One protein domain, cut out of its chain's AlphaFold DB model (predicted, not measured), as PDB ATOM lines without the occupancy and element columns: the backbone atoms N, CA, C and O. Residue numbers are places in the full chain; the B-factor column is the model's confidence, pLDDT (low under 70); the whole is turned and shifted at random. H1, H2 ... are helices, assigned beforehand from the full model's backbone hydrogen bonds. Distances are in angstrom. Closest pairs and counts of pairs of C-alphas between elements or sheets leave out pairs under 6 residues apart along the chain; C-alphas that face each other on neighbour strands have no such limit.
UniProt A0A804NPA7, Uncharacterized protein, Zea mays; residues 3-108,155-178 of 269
ATOM      1  N   ASP A   3     136.000 220.566 241.162       88.00
ATOM      2  CA  ASP A   3     136.059 220.101 242.547       88.00
ATOM      3  C   ASP A   3     137.461 219.627 242.939       88.00
ATOM      4  O   ASP A   3     137.921 219.926 244.041       88.00
ATOM      5  N   PHE A   4     138.179 218.958 242.030       87.94
ATOM      6  CA  PHE A   4     139.556 218.522 242.277       87.94
ATOM      7  C   PHE A   4     140.473 219.711 242.579       87.94
ATOM      8  O   PHE A   4     141.129 219.737 243.617       87.94
ATOM      9  N   TRP A   5     140.462 220.721 241.709       89.69
ATOM     10  CA  TRP A   5     141.283 221.921 241.861       89.69
ATOM     11  C   TRP A   5     140.930 222.702 243.124       89.69
ATOM     12  O   TRP A   5     141.811 223.232 243.805       89.69
ATOM     13  N   ARG A   6     139.647 222.726 243.497       91.62
ATOM     14  CA  ARG A   6     139.201 223.323 244.758       91.62
ATOM     15  C   ARG A   6     139.759 222.574 245.971       91.62
ATOM     16  O   ARG A   6     140.212 223.224 246.911       91.62
ATOM     17  N   ILE A   7     139.754 221.240 245.950       91.94
ATOM     18  CA  ILE A   7     140.325 220.408 247.022       91.94
ATOM     19  C   ILE A   7     141.845 220.588 247.083       91.94
ATOM     20  O   ILE A   7     142.373 220.870 248.158       91.94
ATOM     21  N   ALA A   8     142.537 220.501 245.944       91.81
ATOM     22  CA  ALA A   8     143.985 220.680 245.857       91.81
ATOM     23  C   ALA A   8     144.414 222.039 246.423       91.81
ATOM     24  O   ALA A   8     145.258 222.100 247.315       91.81
ATOM     25  N   LYS A   9     143.732 223.125 246.036       93.06
ATOM     26  CA  LYS A   9     143.973 224.472 246.574       93.06
ATOM     27  C   LYS A   9     143.877 224.534 248.100       93.06
ATOM     28  O   LYS A   9     144.704 225.182 248.744       93.06
ATOM     29  N   VAL A  10     142.873 223.881 248.691       93.88
ATOM     30  CA  VAL A  10     142.730 223.823 250.154       93.88
ATOM     31  C   VAL A  10     143.887 223.040 250.773       93.88
ATOM     32  O   VAL A  10     144.419 223.475 251.792       93.88
ATOM     33  N   LEU A  11     144.309 221.931 250.165       94.00
ATOM     34  CA  LEU A  11     145.437 221.134 250.654       94.00
ATOM     35  C   LEU A  11     146.754 221.917 250.610       94.00
ATOM     36  O   LEU A  11     147.426 221.978 251.638       94.00
ATOM     37  N   HIS A  12     147.061 222.605 249.507       93.81
ATOM     38  CA  HIS A  12     148.236 223.481 249.398       93.81
ATOM     39  C   HIS A  12     148.267 224.530 250.518       93.81
ATOM     40  O   HIS A  12     149.274 224.706 251.200       93.81
ATOM     41  N   GLN A  13     147.131 225.186 250.786       92.69
ATOM     42  CA  GLN A  13     147.032 226.186 251.854       92.69
ATOM     43  C   GLN A  13     147.239 225.594 253.259       92.69
ATOM     44  O   GLN A  13     147.673 226.294 254.177       92.69
ATOM     45  N   ARG A  14     146.882 224.323 253.473       92.12
ATOM     46  CA  ARG A  14     147.108 223.642 254.755       92.12
ATOM     47  C   ARG A  14     148.561 223.210 254.892       92.12
ATOM     48  O   ARG A  14     149.149 223.458 255.940       92.12
ATOM     49  N   LEU A  15     149.150 222.640 253.843       91.88
ATOM     50  CA  LEU A  15     150.552 222.219 253.828       91.88
ATOM     51  C   LEU A  15     151.511 223.407 253.944       91.88
ATOM     52  O   LEU A  15     152.533 223.294 254.613       91.88
ATOM     53  N   SER A  16     151.152 224.584 253.425       90.88
ATOM     54  CA  SER A  16     151.965 225.796 253.590       90.88
ATOM     55  C   SER A  16     152.122 226.244 255.053       90.88
ATOM     56  O   SER A  16     152.998 227.051 255.350       90.88
ATOM     57  N   ARG A  17     151.282 225.746 255.972       88.94
ATOM     58  CA  ARG A  17     151.355 226.012 257.422       88.94
ATOM     59  C   ARG A  17     152.146 224.946 258.187       88.94
ATOM     60  O   ARG A  17     152.147 224.958 259.411       88.94
ATOM     61  N   ALA A  18     152.820 224.030 257.490       85.62
ATOM     62  CA  ALA A  18     153.590 222.936 258.087       85.62
ATOM     63  C   ALA A  18     154.666 223.390 259.091       85.62
ATOM     64  O   ALA A  18     154.988 222.649 260.016       85.62
ATOM     65  N   ALA A  19     155.201 224.604 258.934       84.06
ATOM     66  CA  ALA A  19     156.189 225.167 259.852       84.06
ATOM     67  C   ALA A  19     155.603 225.534 261.232       84.06
ATOM     68  O   ALA A  19     156.334 225.599 262.223       84.06
ATOM     69  N   ASP A  20     154.289 225.759 261.318       87.06
ATOM     70  CA  ASP A  20     153.629 226.192 262.543       87.06
ATOM     71  C   ASP A  20     153.222 224.986 263.389       87.06
ATOM     72  O   ASP A  20     152.216 224.322 263.134       87.06
ATOM     73  N   TRP A  21     153.949 224.742 264.484       85.00
ATOM     74  CA  TRP A  21     153.661 223.615 265.378       85.00
ATOM     75  C   TRP A  21     152.243 223.632 265.962       85.00
ATOM     76  O   TRP A  21     151.743 222.583 266.337       85.00
ATOM     77  N   LYS A  22     151.580 224.794 266.034       87.88
ATOM     78  CA  LYS A  22     150.196 224.924 266.527       87.88
ATOM     79  C   LYS A  22     149.157 224.366 265.552       87.88
ATOM     80  O   LYS A  22     148.098 223.921 265.981       87.88
ATOM     81  N   GLU A  23     149.466 224.356 264.257       88.38
ATOM     82  CA  GLU A  23     148.562 223.922 263.184       88.38
ATOM     83  C   GLU A  23     148.773 222.441 262.816       88.38
ATOM     84  O   GLU A  23     148.285 221.973 261.784       88.38
ATOM     85  N   TRP A  24     149.455 221.666 263.667       88.88
ATOM     86  CA  TRP A  24     149.801 220.267 263.396       88.88
ATOM     87  C   TRP A  24     148.584 219.386 263.071       88.88
ATOM     88  O   TRP A  24     148.672 218.505 262.220       88.88
ATOM     89  N   ARG A  25     147.427 219.650 263.697       90.88
ATOM     90  CA  ARG A  25     146.175 218.899 263.481       90.88
ATOM     91  C   ARG A  25     145.636 219.065 262.050       90.88
ATOM     92  O   ARG A  25     145.468 218.050 261.372       90.88
ATOM     93  N   PRO A  26     145.366 220.296 261.559       90.62
ATOM     94  CA  PRO A  26     145.010 220.517 260.159       90.62
ATOM     95  C   PRO A  26     146.011 219.928 259.167       90.62
ATOM     96  O   PRO A  26     145.592 219.365 258.158       90.62
ATOM     97  N   VAL A  27     147.311 220.043 259.447       93.00
ATOM     98  CA  VAL A  27     148.359 219.530 258.555       93.00
ATOM     99  C   VAL A  27     148.334 217.999 258.509       93.00
ATOM    100  O   VAL A  27     148.375 217.428 257.423       93.00
ATOM    101  N   TYR A  28     148.164 217.324 259.650       91.69
ATOM    102  CA  TYR A  28     148.044 215.864 259.700       91.69
ATOM    103  C   TYR A  28     146.825 215.375 258.908       91.69
ATOM    104  O   TYR A  28     146.948 214.490 258.063       91.69
ATOM    105  N   LYS A  29     145.655 216.005 259.103       91.19
ATOM    106  CA  LYS A  29     144.446 215.683 258.325       91.19
ATOM    107  C   LYS A  29     144.663 215.928 256.822       91.19
ATOM    108  O   LYS A  29     144.199 215.132 256.011       91.19
ATOM    109  N   ALA A  30     145.395 216.978 256.439       93.56
ATOM    110  CA  ALA A  30     145.737 217.234 255.039       93.56
ATOM    111  C   ALA A  30     146.642 216.139 254.445       93.56
ATOM    112  O   ALA A  30     146.384 215.704 253.326       93.56
ATOM    113  N   LEU A  31     147.637 215.641 255.192       92.62
ATOM    114  CA  LEU A  31     148.479 214.516 254.759       92.62
ATOM    115  C   LEU A  31     147.671 213.230 254.554       92.62
ATOM    116  O   LEU A  31     147.881 212.533 253.566       92.62
ATOM    117  N   VAL A  32     146.726 212.940 255.453       91.31
ATOM    118  CA  VAL A  32     145.832 211.773 255.345       91.31
ATOM    119  C   VAL A  32     144.996 211.856 254.065       91.31
ATOM    120  O   VAL A  32     144.895 210.889 253.310       91.31
ATOM    121  N   VAL A  33     144.420 213.030 253.785       92.38
ATOM    122  CA  VAL A  33     143.647 213.251 252.556       92.38
ATOM    123  C   VAL A  33     144.543 213.159 251.320       92.38
ATOM    124  O   VAL A  33     144.147 212.545 250.333       92.38
ATOM    125  N   LEU A  34     145.752 213.725 251.360       93.38
ATOM    126  CA  LEU A  34     146.698 213.667 250.246       93.38
ATOM    127  C   LEU A  34     147.095 212.221 249.913       93.38
ATOM    128  O   LEU A  34     147.049 211.834 248.749       93.38
ATOM    129  N   GLU A  35     147.415 211.397 250.911       91.44
ATOM    130  CA  GLU A  35     147.715 209.972 250.713       91.44
ATOM    131  C   GLU A  35     146.554 209.227 250.034       91.44
ATOM    132  O   GLU A  35     146.749 208.438 249.100       91.44
ATOM    133  N   PHE A  36     145.322 209.525 250.455       90.00
ATOM    134  CA  PHE A  36     144.128 208.962 249.837       90.00
ATOM    135  C   PHE A  36     143.962 209.407 248.375       90.00
ATOM    136  O   PHE A  36     143.711 208.581 247.495       90.00
ATOM    137  N   LEU A  37     144.157 210.695 248.080       91.44
ATOM    138  CA  LEU A  37     144.075 211.214 246.711       91.44
ATOM    139  C   LEU A  37     145.174 210.648 245.808       91.44
ATOM    140  O   LEU A  37     144.928 210.402 244.630       91.44
ATOM    141  N   LEU A  38     146.367 210.382 246.336       90.56
ATOM    142  CA  LEU A  38     147.430 209.748 245.559       90.56
ATOM    143  C   LEU A  38     147.050 208.321 245.147       90.56
ATOM    144  O   LEU A  38     147.304 207.921 244.011       90.56
ATOM    145  N   THR A  39     146.399 207.564 246.030       88.94
ATOM    146  CA  THR A  39     146.066 206.147 245.803       88.94
ATOM    147  C   THR A  39     144.740 205.907 245.074       88.94
ATOM    148  O   THR A  39     144.620 204.892 244.389       88.94
ATOM    149  N   HIS A  40     143.769 206.819 245.171       88.19
ATOM    150  CA  HIS A  40     142.434 206.668 244.564       88.19
ATOM    151  C   HIS A  40     142.047 207.787 243.584       88.19
ATOM    152  O   HIS A  40     141.043 207.663 242.886       88.19
ATOM    153  N   GLY A  41     142.797 208.887 243.553       87.56
ATOM    154  CA  GLY A  41     142.501 210.062 242.738       87.56
ATOM    155  C   GLY A  41     143.095 210.025 241.322       87.56
ATOM    156  O   GLY A  41     143.645 209.007 240.891       87.56
ATOM    157  N   PRO A  42     142.978 211.147 240.585       88.19
ATOM    158  CA  PRO A  42     143.458 211.264 239.208       88.19
ATOM    159  C   PRO A  42     144.984 211.130 239.090       88.19
ATOM    160  O   PRO A  42     145.733 211.257 240.061       88.19
ATOM    161  N   GLU A  43     145.482 210.840 237.888       88.06
ATOM    162  CA  GLU A  43     146.924 210.650 237.661       88.06
ATOM    163  C   GLU A  43     147.748 211.927 237.757       88.06
ATOM    164  O   GLU A  43     148.939 211.840 238.026       88.06
ATOM    165  N   ASP A  44     147.102 213.085 237.662       89.06
ATOM    166  CA  ASP A  44     147.774 214.383 237.702       89.06
ATOM    167  C   ASP A  44     148.132 214.829 239.131       89.06
ATOM    168  O   ASP A  44     149.006 215.676 239.315       89.06
ATOM    169  N   VAL A  45     147.522 214.220 240.162       91.50
ATOM    170  CA  VAL A  45     147.731 214.569 241.583       91.50
ATOM    171  C   VAL A  45     149.212 214.625 241.971       91.50
ATOM    172  O   VAL A  45     149.632 215.643 242.512       91.50
ATOM    173  N   PRO A  46     150.042 213.596 241.710       92.19
ATOM    174  CA  PRO A  46     151.430 213.602 242.156       92.19
ATOM    175  C   PRO A  46     152.222 214.779 241.586       92.19
ATOM    176  O   PRO A  46     153.073 215.310 242.287       92.19
ATOM    177  N   SER A  47     151.924 215.195 240.349       92.12
ATOM    178  CA  SER A  47     152.626 216.294 239.681       92.12
ATOM    179  C   SER A  47     152.340 217.653 240.324       92.12
ATOM    180  O   SER A  47     153.267 218.436 240.520       92.12
ATOM    181  N   GLU A  48     151.093 217.889 240.739       92.31
ATOM    182  CA  GLU A  48     150.666 219.135 241.385       92.31
ATOM    183  C   GLU A  48     151.316 219.309 242.771       92.31
ATOM    184  O   GLU A  48     151.779 220.388 243.138       92.31
ATOM    185  N   PHE A  49     151.434 218.221 243.539       93.38
ATOM    186  CA  PHE A  49     151.971 218.260 244.906       93.38
ATOM    187  C   PHE A  49     153.506 218.245 244.993       93.38
ATOM    188  O   PHE A  49     154.058 218.329 246.094       93.38
ATOM    189  N   LEU A  50     154.228 218.212 243.864       92.12
ATOM    190  CA  LEU A  50     155.692 218.350 243.863       92.12
ATOM    191  C   LEU A  50     156.147 219.705 244.427       92.12
ATOM    192  O   LEU A  50     157.195 219.774 245.072       92.12
ATOM    193  N   ALA A  51     155.359 220.769 244.235       91.25
ATOM    194  CA  ALA A  51     155.664 222.101 244.760       91.25
ATOM    195  C   ALA A  51     155.695 222.143 246.302       91.25
ATOM    196  O   ALA A  51     156.495 222.872 246.893       91.25
ATOM    197  N   ASP A  52     154.890 221.302 246.956       93.00
ATOM    198  CA  ASP A  52     154.782 221.234 248.417       93.00
ATOM    199  C   ASP A  52     155.815 220.304 249.063       93.00
ATOM    200  O   ASP A  52     155.867 220.181 250.290       93.00
ATOM    201  N   MET A  53     156.669 219.648 248.272       92.69
ATOM    202  CA  MET A  53     157.657 218.690 248.779       92.69
ATOM    203  C   MET A  53     158.576 219.300 249.834       92.69
ATOM    204  O   MET A  53     158.943 218.638 250.803       92.69
ATOM    205  N   ARG A  54     158.885 220.594 249.703       91.25
ATOM    206  CA  ARG A  54     159.644 221.336 250.712       91.25
ATOM    207  C   ARG A  54     158.926 221.377 252.065       91.25
ATOM    208  O   ARG A  54     159.553 221.079 253.074       91.25
ATOM    209  N   ALA A  55     157.631 221.688 252.078       91.81
ATOM    210  CA  ALA A  55     156.840 221.714 253.307       91.81
ATOM    211  C   ALA A  55     156.751 220.316 253.942       91.81
ATOM    212  O   ALA A  55     156.861 220.176 255.156       91.81
ATOM    213  N   MET A  56     156.629 219.265 253.124       92.38
ATOM    214  CA  MET A  56     156.668 217.879 253.608       92.38
ATOM    215  C   MET A  56     158.034 217.508 254.201       92.38
ATOM    216  O   MET A  56     158.092 216.854 255.237       92.38
ATOM    217  N   HIS A  57     159.148 217.958 253.621       92.56
ATOM    218  CA  HIS A  57     160.465 217.720 254.219       92.56
ATOM    219  C   HIS A  57     160.609 218.336 255.615       92.56
ATOM    220  O   HIS A  57     161.202 217.698 256.488       92.56
ATOM    221  N   ASP A  58     160.021 219.506 255.859       91.25
ATOM    222  CA  ASP A  58     160.026 220.128 257.187       91.25
ATOM    223  C   ASP A  58     159.278 219.248 258.214       91.25
ATOM    224  O   ASP A  58     159.767 219.024 259.328       91.25
ATOM    225  N   LEU A  59     158.157 218.634 257.807       90.75
ATOM    226  CA  LEU A  59     157.361 217.715 258.637       90.75
ATOM    227  C   LEU A  59     158.100 216.430 259.022       90.75
ATOM    228  O   LEU A  59     157.787 215.820 260.046       90.75
ATOM    229  N   ARG A  60     159.133 216.041 258.270       90.38
ATOM    230  CA  ARG A  60     159.986 214.894 258.615       90.38
ATOM    231  C   ARG A  60     160.803 215.119 259.889       90.38
ATOM    232  O   ARG A  60     161.196 214.163 260.551       90.38
ATOM    233  N   SER A  61     161.054 216.376 260.245       89.75
ATOM    234  CA  SER A  61     161.754 216.754 261.479       89.75
ATOM    235  C   SER A  61     160.807 217.157 262.617       89.75
ATOM    236  O   SER A  61     161.259 217.493 263.714       89.75
ATOM    237  N   PHE A  62     159.493 217.099 262.384       90.12
ATOM    238  CA  PHE A  62     158.479 217.532 263.338       90.12
ATOM    239  C   PHE A  62     158.453 216.645 264.586       90.12
ATOM    240  O   PHE A  62     158.396 215.419 264.492       90.12
ATOM    241  N   ASN A  63     158.453 217.258 265.768       90.62
ATOM    242  CA  ASN A  63     158.350 216.554 267.040       90.62
ATOM    243  C   ASN A  63     157.304 217.234 267.927       90.62
ATOM    244  O   ASN A  63     157.432 218.413 268.250       90.62
ATOM    245  N   TYR A  64     156.287 216.474 268.322       89.75
ATOM    246  CA  TYR A  64     155.259 216.912 269.254       89.75
ATOM    247  C   TYR A  64     154.835 215.732 270.126       89.75
ATOM    248  O   TYR A  64     154.459 214.673 269.615       89.75
ATOM    249  N   VAL A  65     154.905 215.920 271.441       89.62
ATOM    250  CA  VAL A  65     154.418 214.966 272.435       89.62
ATOM    251  C   VAL A  65     153.284 215.644 273.186       89.62
ATOM    252  O   VAL A  65     153.467 216.733 273.722       89.62
ATOM    253  N   ASP A  66     152.117 215.012 273.170       88.06
ATOM    254  CA  ASP A  66     150.908 215.503 273.825       88.06
ATOM    255  C   ASP A  66     151.015 215.429 275.353       88.06
ATOM    256  O   ASP A  66     151.794 214.636 275.890       88.06
ATOM    257  N   ASP A  67     150.148 216.156 276.058       88.00
ATOM    258  CA  ASP A  67     150.062 216.126 277.528       88.00
ATOM    259  C   ASP A  67     149.739 214.716 278.062       88.00
ATOM    260  O   ASP A  67     150.122 214.338 279.169       88.00
ATOM    261  N   LYS A  68     149.074 213.897 277.238       85.88
ATOM    262  CA  LYS A  68     148.770 212.482 277.505       85.88
ATOM    263  C   LYS A  68     149.968 211.544 277.278       85.88
ATOM    264  O   LYS A  68     149.827 210.330 277.412       85.88
ATOM    265  N   GLY A  69     151.130 212.075 276.889       85.06
ATOM    266  CA  GLY A  69     152.342 211.313 276.573       85.06
ATOM    267  C   GLY A  69     152.332 210.649 275.192       85.06
ATOM    268  O   GLY A  69     153.163 209.781 274.917       85.06
ATOM    269  N   PHE A  70     151.397 211.019 274.311       86.50
ATOM    270  CA  PHE A  70     151.326 210.475 272.957       86.50
ATOM    271  C   PHE A  70     152.239 211.249 271.999       86.50
ATOM    272  O   PHE A  70     152.145 212.469 271.892       86.50
ATOM    273  N   ASN A  71     153.117 210.544 271.283       89.06
ATOM    274  CA  ASN A  71     154.053 211.159 270.344       89.06
ATOM    275  C   ASN A  71     153.423 211.314 268.950       89.06
ATOM    276  O   ASN A  71     153.547 210.442 268.086       89.06
ATOM    277  N   TRP A  72     152.768 212.452 268.738       88.06
ATOM    278  CA  TRP A  72     152.256 212.880 267.435       88.06
ATOM    279  C   TRP A  72     153.364 213.177 266.427       88.06
ATOM    280  O   TRP A  72     153.145 213.016 265.229       88.06
ATOM    281  N   GLY A  73     154.556 213.555 266.895       90.62
ATOM    282  CA  GLY A  73     155.741 213.724 266.057       90.62
ATOM    283  C   GLY A  73     156.012 212.486 265.207       90.62
ATOM    284  O   GLY A  73     156.048 212.562 263.983       90.62
ATOM    285  N   THR A  74     156.093 211.315 265.840       89.88
ATOM    286  CA  THR A  74     156.317 210.045 265.130       89.88
ATOM    287  C   THR A  74     155.193 209.701 264.149       89.88
ATOM    288  O   THR A  74     155.478 209.214 263.055       89.88
ATOM    289  N   CYS A  75     153.930 209.965 264.501       89.19
ATOM    290  CA  CYS A  75     152.796 209.774 263.589       89.19
ATOM    291  C   CYS A  75     152.934 210.646 262.334       89.19
ATOM    292  O   CYS A  75     152.815 210.151 261.213       89.19
ATOM    293  N   MET A  76     153.239 211.932 262.526       91.19
ATOM    294  CA  MET A  76     153.407 212.901 261.447       91.19
ATOM    295  C   MET A  76     154.571 212.525 260.528       91.19
ATOM    296  O   MET A  76     154.411 212.510 259.310       91.19
ATOM    297  N   GLN A  77     155.722 212.169 261.106       92.38
ATOM    298  CA  GLN A  77     156.918 211.774 260.361       92.38
ATOM    299  C   GLN A  77     156.664 210.540 259.499       92.38
ATOM    300  O   GLN A  77     156.980 210.548 258.313       92.38
ATOM    301  N   ARG A  78     156.046 209.495 260.065       90.56
ATOM    302  CA  ARG A  78     155.751 208.267 259.316       90.56
ATOM    303  C   ARG A  78     154.804 208.540 258.152       90.56
ATOM    304  O   ARG A  78     155.069 208.095 257.041       90.56
ATOM    305  N   ARG A  79     153.724 209.287 258.399       90.44
ATOM    306  CA  ARG A  79     152.750 209.644 257.360       90.44
ATOM    307  C   ARG A  79     153.406 210.471 256.252       90.44
ATOM    308  O   ARG A  79     153.216 210.188 255.075       90.44
ATOM    309  N   THR A  80     154.228 211.445 256.631       93.69
ATOM    310  CA  THR A  80     155.003 212.272 255.696       93.69
ATOM    311  C   THR A  80     155.943 211.423 254.842       93.69
ATOM    312  O   THR A  80     155.974 211.585 253.625       93.69
ATOM    313  N   ASP A  81     156.667 210.480 255.451       92.38
ATOM    314  CA  ASP A  81     157.566 209.569 254.738       92.38
ATOM    315  C   ASP A  81     156.801 208.679 253.746       92.38
ATOM    316  O   ASP A  81     157.258 208.502 252.616       92.38
ATOM    317  N   SER A  82     155.616 208.177 254.116       91.06
ATOM    318  CA  SER A  82     154.739 207.437 253.198       91.06
ATOM    319  C   SER A  82     154.319 208.287 251.996       91.06
ATOM    320  O   SER A  82     154.437 207.836 250.856       91.06
ATOM    321  N   VAL A  83     153.876 209.527 252.224       92.69
ATOM    322  CA  VAL A  83     153.450 210.441 251.151       92.69
ATOM    323  C   VAL A  83     154.620 210.803 250.234       92.69
ATOM    324  O   VAL A  83     154.499 210.702 249.015       92.69
ATOM    325  N   LEU A  84     155.781 211.157 250.793       93.50
ATOM    326  CA  LEU A  84     156.985 211.462 250.013       93.50
ATOM    327  C   LEU A  84     157.433 210.267 249.167       93.50
ATOM    328  O   LEU A  84     157.829 210.439 248.015       93.50
ATOM    329  N   LEU A  85     157.341 209.053 249.708       91.81
ATOM    330  CA  LEU A  85     157.667 207.838 248.968       91.81
ATOM    331  C   LEU A  85     156.715 207.620 247.784       91.81
ATOM    332  O   LEU A  85     157.166 207.245 246.707       91.81
ATOM    333  N   LEU A  86     155.419 207.890 247.955       90.38
ATOM    334  CA  LEU A  86     154.432 207.810 246.871       90.38
ATOM    335  C   LEU A  86     154.638 208.884 245.794       90.38
ATOM    336  O   LEU A  86     154.350 208.630 244.626       90.38
ATOM    337  N   LEU A  87     155.126 210.069 246.170       91.50
ATOM    338  CA  LEU A  87     155.413 211.159 245.232       91.50
ATOM    339  C   LEU A  87     156.719 210.951 244.456       91.50
ATOM    340  O   LEU A  87     156.820 211.361 243.303       91.50
ATOM    341  N   THR A  88     157.724 210.336 245.083       91.88
ATOM    342  CA  THR A  88     159.051 210.129 244.478       91.88
ATOM    343  C   THR A  88     159.144 208.842 243.659       91.88
ATOM    344  O   THR A  88     159.830 208.824 242.639       91.88
ATOM    345  N   ASP A  89     158.451 207.775 244.067       90.44
ATOM    346  CA  ASP A  89     158.482 206.469 243.406       90.44
ATOM    347  C   ASP A  89     157.168 206.191 242.651       90.44
ATOM    348  O   ASP A  89     156.167 205.711 243.198       90.44
ATOM    349  N   ALA A  90     157.194 206.462 241.344       88.69
ATOM    350  CA  ALA A  90     156.058 206.238 240.453       88.69
ATOM    351  C   ALA A  90     155.678 204.750 240.303       88.69
ATOM    352  O   ALA A  90     154.511 204.437 240.043       88.69
ATOM    353  N   ASP A  91     156.625 203.818 240.461       88.12
ATOM    354  CA  ASP A  91     156.345 202.380 240.371       88.12
ATOM    355  C   ASP A  91     155.582 201.905 241.612       88.12
ATOM    356  O   ASP A  91     154.579 201.184 241.500       88.12
ATOM    357  N   ARG A  92     155.989 202.381 242.796       87.19
ATOM    358  CA  ARG A  92     155.243 202.170 244.046       87.19
ATOM    359  C   ARG A  92     153.843 202.753 243.983       87.19
ATOM    360  O   ARG A  92     152.902 202.072 244.397       87.19
ATOM    361  N   LEU A  93     153.687 203.960 243.442       88.44
ATOM    362  CA  LEU A  93     152.374 204.579 243.267       88.44
ATOM    363  C   LEU A  93     151.463 203.724 242.373       88.44
ATOM    364  O   LEU A  93     150.315 203.451 242.732       88.44
ATOM    365  N   ARG A  94     151.984 203.230 241.241       87.56
ATOM    366  CA  ARG A  94     151.236 202.342 240.336       87.56
ATOM    367  C   ARG A  94     150.816 201.038 241.022       87.56
ATOM    368  O   ARG A  94     149.688 200.585 240.824       87.56
ATOM    369  N   GLU A  95     151.671 200.429 241.843       86.19
ATOM    370  CA  GLU A  95     151.297 199.243 242.634       86.19
ATOM    371  C   GLU A  95     150.245 199.563 243.706       86.19
ATOM    372  O   GLU A  95     149.298 198.793 243.879       86.19
ATOM    373  N   ALA A  96     150.383 200.687 244.412       84.50
ATOM    374  CA  ALA A  96     149.425 201.122 245.427       84.50
ATOM    375  C   ALA A  96     148.027 201.332 244.821       84.50
ATOM    376  O   ALA A  96     147.052 200.788 245.338       84.50
ATOM    377  N   ARG A  97     147.941 201.996 243.661       88.50
ATOM    378  CA  ARG A  97     146.693 202.171 242.896       88.50
ATOM    379  C   ARG A  97     146.106 200.848 242.409       88.50
ATOM    380  O   ARG A  97     144.919 200.589 242.588       88.50
ATOM    381  N   ARG A  98     146.932 199.945 241.860       82.69
ATOM    382  CA  ARG A  98     146.477 198.597 241.459       82.69
ATOM    383  C   ARG A  98     145.945 197.787 242.639       82.69
ATOM    384  O   ARG A  98     145.036 196.978 242.471       82.69
ATOM    385  N   ARG A  99     146.515 197.944 243.836       80.25
ATOM    386  CA  ARG A  99     145.980 197.331 245.064       80.25
ATOM    387  C   ARG A  99     144.671 197.972 245.503       80.25
ATOM    388  O   ARG A  99     143.730 197.234 245.771       80.25
ATOM    389  N   ALA A 100     144.596 199.299 245.511       78.69
ATOM    390  CA  ALA A 100     143.387 200.041 245.849       78.69
ATOM    391  C   ALA A 100     142.186 199.593 245.000       78.69
ATOM    392  O   ALA A 100     141.144 199.244 245.546       78.69
ATOM    393  N   ILE A 101     142.366 199.487 243.679       77.88
ATOM    394  CA  ILE A 101     141.317 199.032 242.753       77.88
ATOM    395  C   ILE A 101     140.864 197.598 243.067       77.88
ATOM    396  O   ILE A 101     139.664 197.328 243.072       77.88
ATOM    397  N   ARG A 102     141.802 196.681 243.357       72.75
ATOM    398  CA  ARG A 102     141.483 195.289 243.728       72.75
ATOM    399  C   ARG A 102     140.611 195.229 244.984       72.75
ATOM    400  O   ARG A 102     139.563 194.594 244.955       72.75
ATOM    401  N   VAL A 103     140.996 195.958 246.031       70.38
ATOM    402  CA  VAL A 103     140.233 196.032 247.287       70.38
ATOM    403  C   VAL A 103     138.855 196.660 247.056       70.38
ATOM    404  O   VAL A 103     137.851 196.124 247.516       70.38
ATOM    405  N   SER A 104     138.765 197.755 246.294       67.44
ATOM    406  CA  SER A 104     137.477 198.379 245.965       67.44
ATOM    407  C   SER A 104     136.548 197.444 245.179       67.44
ATOM    408  O   SER A 104     135.336 197.465 245.394       67.44
ATOM    409  N   HIS A 105     137.094 196.607 244.293       62.44
ATOM    410  CA  HIS A 105     136.318 195.630 243.529       62.44
ATOM    411  C   HIS A 105     135.829 194.462 244.401       62.44
ATOM    412  O   HIS A 105     134.686 194.033 244.264       62.44
ATOM    413  N   GLU A 106     136.654 193.977 245.331       60.59
ATOM    414  CA  GLU A 106     136.275 192.937 246.299       60.59
ATOM    415  C   GLU A 106     135.183 193.420 247.264       60.59
ATOM    416  O   GLU A 106     134.203 192.712 247.488       60.59
ATOM    417  N   VAL A 107     135.297 194.652 247.769       59.31
ATOM    418  CA  VAL A 107     134.302 195.258 248.672       59.31
ATOM    419  C   VAL A 107     132.960 195.479 247.963       59.31
ATOM    420  O   VAL A 107     131.908 195.288 248.569       59.31
ATOM    421  N   ARG A 108     132.967 195.823 246.668       56.22
ATOM    422  CA  ARG A 108     131.738 195.967 245.866       56.22
ATOM    423  C   ARG A 108     131.157 194.621 245.408       56.22
ATOM    424  O   ARG A 108     129.960 194.537 245.155       56.22
ATOM    425  N   THR A 155     147.583 199.332 250.960       51.16
ATOM    426  CA  THR A 155     148.230 199.693 249.696       51.16
ATOM    427  C   THR A 155     149.739 199.887 249.786       51.16
ATOM    428  O   THR A 155     150.340 200.038 248.726       51.16
ATOM    429  N   CYS A 156     150.399 199.814 250.959       42.53
ATOM    430  CA  CYS A 156     151.876 199.865 251.010       42.53
ATOM    431  C   CYS A 156     152.615 199.413 252.294       42.53
ATOM    432  O   CYS A 156     153.828 199.225 252.194       42.53
ATOM    433  N   ALA A 157     151.965 199.190 253.442       50.00
ATOM    434  CA  ALA A 157     152.672 199.056 254.727       50.00
ATOM    435  C   ALA A 157     152.708 197.621 255.305       50.00
ATOM    436  O   ALA A 157     151.851 196.790 254.999       50.00
ATOM    437  N   SER A 158     153.715 197.317 256.134       52.28
ATOM    438  CA  SER A 158     153.831 196.035 256.849       52.28
ATOM    439  C   SER A 158     152.834 195.947 258.028       52.28
ATOM    440  O   SER A 158     152.363 196.971 258.515       52.28
ATOM    441  N   ASP A 159     152.495 194.742 258.520       47.09
ATOM    442  CA  ASP A 159     151.501 194.525 259.610       47.09
ATOM    443  C   ASP A 159     151.802 195.334 260.896       47.09
ATOM    444  O   ASP A 159     150.900 195.703 261.653       47.09
ATOM    445  N   ALA A 160     153.078 195.655 261.134       52.16
ATOM    446  CA  ALA A 160     153.523 196.481 262.255       52.16
ATOM    447  C   ALA A 160     153.244 197.981 262.043       52.16
ATOM    448  O   ALA A 160     152.807 198.658 262.976       52.16
ATOM    449  N   ASP A 161     153.444 198.482 260.824       54.28
ATOM    450  CA  ASP A 161     153.176 199.877 260.462       54.28
ATOM    451  C   ASP A 161     151.669 200.175 260.513       54.28
ATOM    452  O   ASP A 161     151.254 201.225 261.005       54.28
ATOM    453  N   TYR A 162     150.845 199.194 260.121       56.34
ATOM    454  CA  TYR A 162     149.381 199.261 260.163       56.34
ATOM    455  C   TYR A 162     148.813 199.507 261.568       56.34
ATOM    456  O   TYR A 162     147.983 200.397 261.765       56.34
ATOM    457  N   ARG A 163     149.253 198.736 262.575       55.09
ATOM    458  CA  ARG A 163     148.741 198.896 263.953       55.09
ATOM    459  C   ARG A 163     149.061 200.269 264.532       55.09
ATOM    460  O   ARG A 163     148.333 200.766 265.388       55.09
ATOM    461  N   HIS A 164     150.164 200.858 264.094       56.44
ATOM    462  CA  HIS A 164     150.663 202.102 264.646       56.44
ATOM    463  C   HIS A 164     149.986 203.322 264.016       56.44
ATOM    464  O   HIS A 164     149.721 204.286 264.728       56.44
ATOM    465  N   ASP A 165     149.646 203.252 262.727       63.41
ATOM    466  CA  ASP A 165     148.872 204.287 262.029       63.41
ATOM    467  C   ASP A 165     147.426 204.353 262.550       63.41
ATOM    468  O   ASP A 165     146.932 205.423 262.902       63.41
ATOM    469  N   LYS A 166     146.805 203.186 262.803       67.44
ATOM    470  CA  LYS A 166     145.487 203.107 263.456       67.44
ATOM    471  C   LYS A 166     145.439 203.775 264.826       67.44
ATOM    472  O   LYS A 166     144.404 204.316 265.200       67.44
ATOM    473  N   LYS A 167     146.540 203.744 265.582       70.62
ATOM    474  CA  LYS A 167     146.605 204.427 266.878       70.62
ATOM    475  C   LYS A 167     146.553 205.945 266.697       70.62
ATOM    476  O   LYS A 167     145.842 206.602 267.443       70.62
ATOM    477  N   CYS A 168     147.262 206.491 265.713       76.62
ATOM    478  CA  CYS A 168     147.240 207.925 265.416       76.62
ATOM    479  C   CYS A 168     145.855 208.369 264.897       76.62
ATOM    480  O   CYS A 168     145.330 209.403 265.313       76.62
ATOM    481  N   ASP A 169     145.222 207.554 264.051       72.38
ATOM    482  CA  ASP A 169     143.924 207.877 263.449       72.38
ATOM    483  C   ASP A 169     142.762 207.751 264.437       72.38
ATOM    484  O   ASP A 169     141.919 208.647 264.500       72.38
ATOM    485  N   ALA A 170     142.753 206.713 265.280       68.81
ATOM    486  CA  ALA A 170     141.773 206.580 266.360       68.81
ATOM    487  C   ALA A 170     141.832 207.781 267.319       68.81
ATOM    488  O   ALA A 170     140.803 208.359 267.652       68.81
ATOM    489  N   TYR A 171     143.043 208.223 267.675       64.06
ATOM    490  CA  TYR A 171     143.228 209.415 268.506       64.06
ATOM    491  C   TYR A 171     142.723 210.698 267.836       64.06
ATOM    492  O   TYR A 171     142.287 211.612 268.526       64.06
ATOM    493  N   THR A 172     142.762 210.777 266.503       67.44
ATOM    494  CA  THR A 172     142.249 211.941 265.767       67.44
ATOM    495  C   THR A 172     140.717 211.928 265.670       67.44
ATOM    496  O   THR A 172     140.111 212.997 265.616       67.44
ATOM    497  N   ALA A 173     140.090 210.746 265.671       63.66
ATOM    498  CA  ALA A 173     138.637 210.582 265.578       63.66
ATOM    499  C   ALA A 173     137.891 210.996 266.862       63.66
ATOM    500  O   ALA A 173     136.784 211.528 266.782       63.66
ATOM    501  N   ASP A 174     138.500 210.813 268.038       55.81
ATOM    502  CA  ASP A 174     137.889 211.180 269.326       55.81
ATOM    503  C   ASP A 174     137.903 212.700 269.605       55.81
ATOM    504  O   ASP A 174     137.065 213.211 270.353       55.81
ATOM    505  N   ASP A 175     138.811 213.459 268.981       52.62
ATOM    506  CA  ASP A 175     138.909 214.919 269.160       52.62
ATOM    507  C   ASP A 175     137.763 215.699 268.470       52.62
ATOM    508  O   ASP A 175     137.452 216.828 268.866       52.62
ATOM    509  N   ASP A 176     137.074 215.111 267.485       53.06
ATOM    510  CA  ASP A 176     135.956 215.766 266.782       53.06
ATOM    511  C   ASP A 176     134.686 215.897 267.670       53.06
ATOM    512  O   ASP A 176     133.802 216.725 267.404       53.06
ATOM    513  N   CYS A 177     134.624 215.177 268.802       43.56
ATOM    514  CA  CYS A 177     133.584 215.350 269.826       43.56
ATOM    515  C   CYS A 177     133.694 216.689 270.581       43.56
ATOM    516  O   CYS A 177     132.680 217.230 271.035       43.56
ATOM    517  N   TRP A 178     134.894 217.275 270.685       36.66
ATOM    518  CA  TRP A 178     135.071 218.574 271.345       36.66
ATOM    519  C   TRP A 178     134.605 219.740 270.462       36.66
ATOM    520  O   TRP A 178     133.967 220.673 270.951       36.66
TER     521      TRP A 178
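What this domain is: This is residues 3 to 108 and 155 to 178 of the 269 residues of an uncharacterized protein of Zea mays (UniProt A0A804NPA7). Two helical hairpins, H1 with H2 and H3 with H4, make an up-and-down bundle, each helix running against the one before; H5 crosses one end, and H6 sits loosely near H2 and H4. The printed part has 130 residues, six named helices in order and no named strand: all helix, compact, radius of gyration of the C-alphas 14.8 A, spans 41 by 31 by 27 A.

How they stand to each other: Start at H1, residues 3 to 15, and H2, residues 21 to 40: their closest C-alphas, of Arg 14 and Val 27, are 5.7 A apart. H3, residues 45 to 59, and H4, residues 72 to 88, come closest at the C-alphas of Pro 46 and Leu 87, 5.6 A. H2 touches H4, closest at the C-alphas of Glu 35 and Val 83, 5.8 A. H5, residues 90 to 108, touches H2, about perpendicular at 76 degrees; their closest C-alphas, of Thr 39 and Arg 97, are 5.0 A apart. H6, residues 159 to 174, only just touches H4, with 3 pairs of C-alphas within 8 A, closest Cys 75 and Cys 168, 6.1 A. Every O i to N i+4 pair is within hydrogen-bond range in H1, H4 and H5, against 14 of 16 in H2, 6 of 11 in H3 and 10 of 12 in H6.

Where its parts are: Find C-alpha 3 at (136.059, 220.101, 242.547), where H1 begins; H2 runs 29.1 A from first to last C-alpha, and H6 ends at Asp 174, with C-alpha 174 at (137.889, 211.180, 269.326).

The domain as a whole: Residues 109 to 154 are cut out, a 17.3 A gap between C-alphas 108 and 155. The link H3 to H4 is long; pLDDT is under 70 at residues 104 to 108, 155 to 166 and 170 to 178.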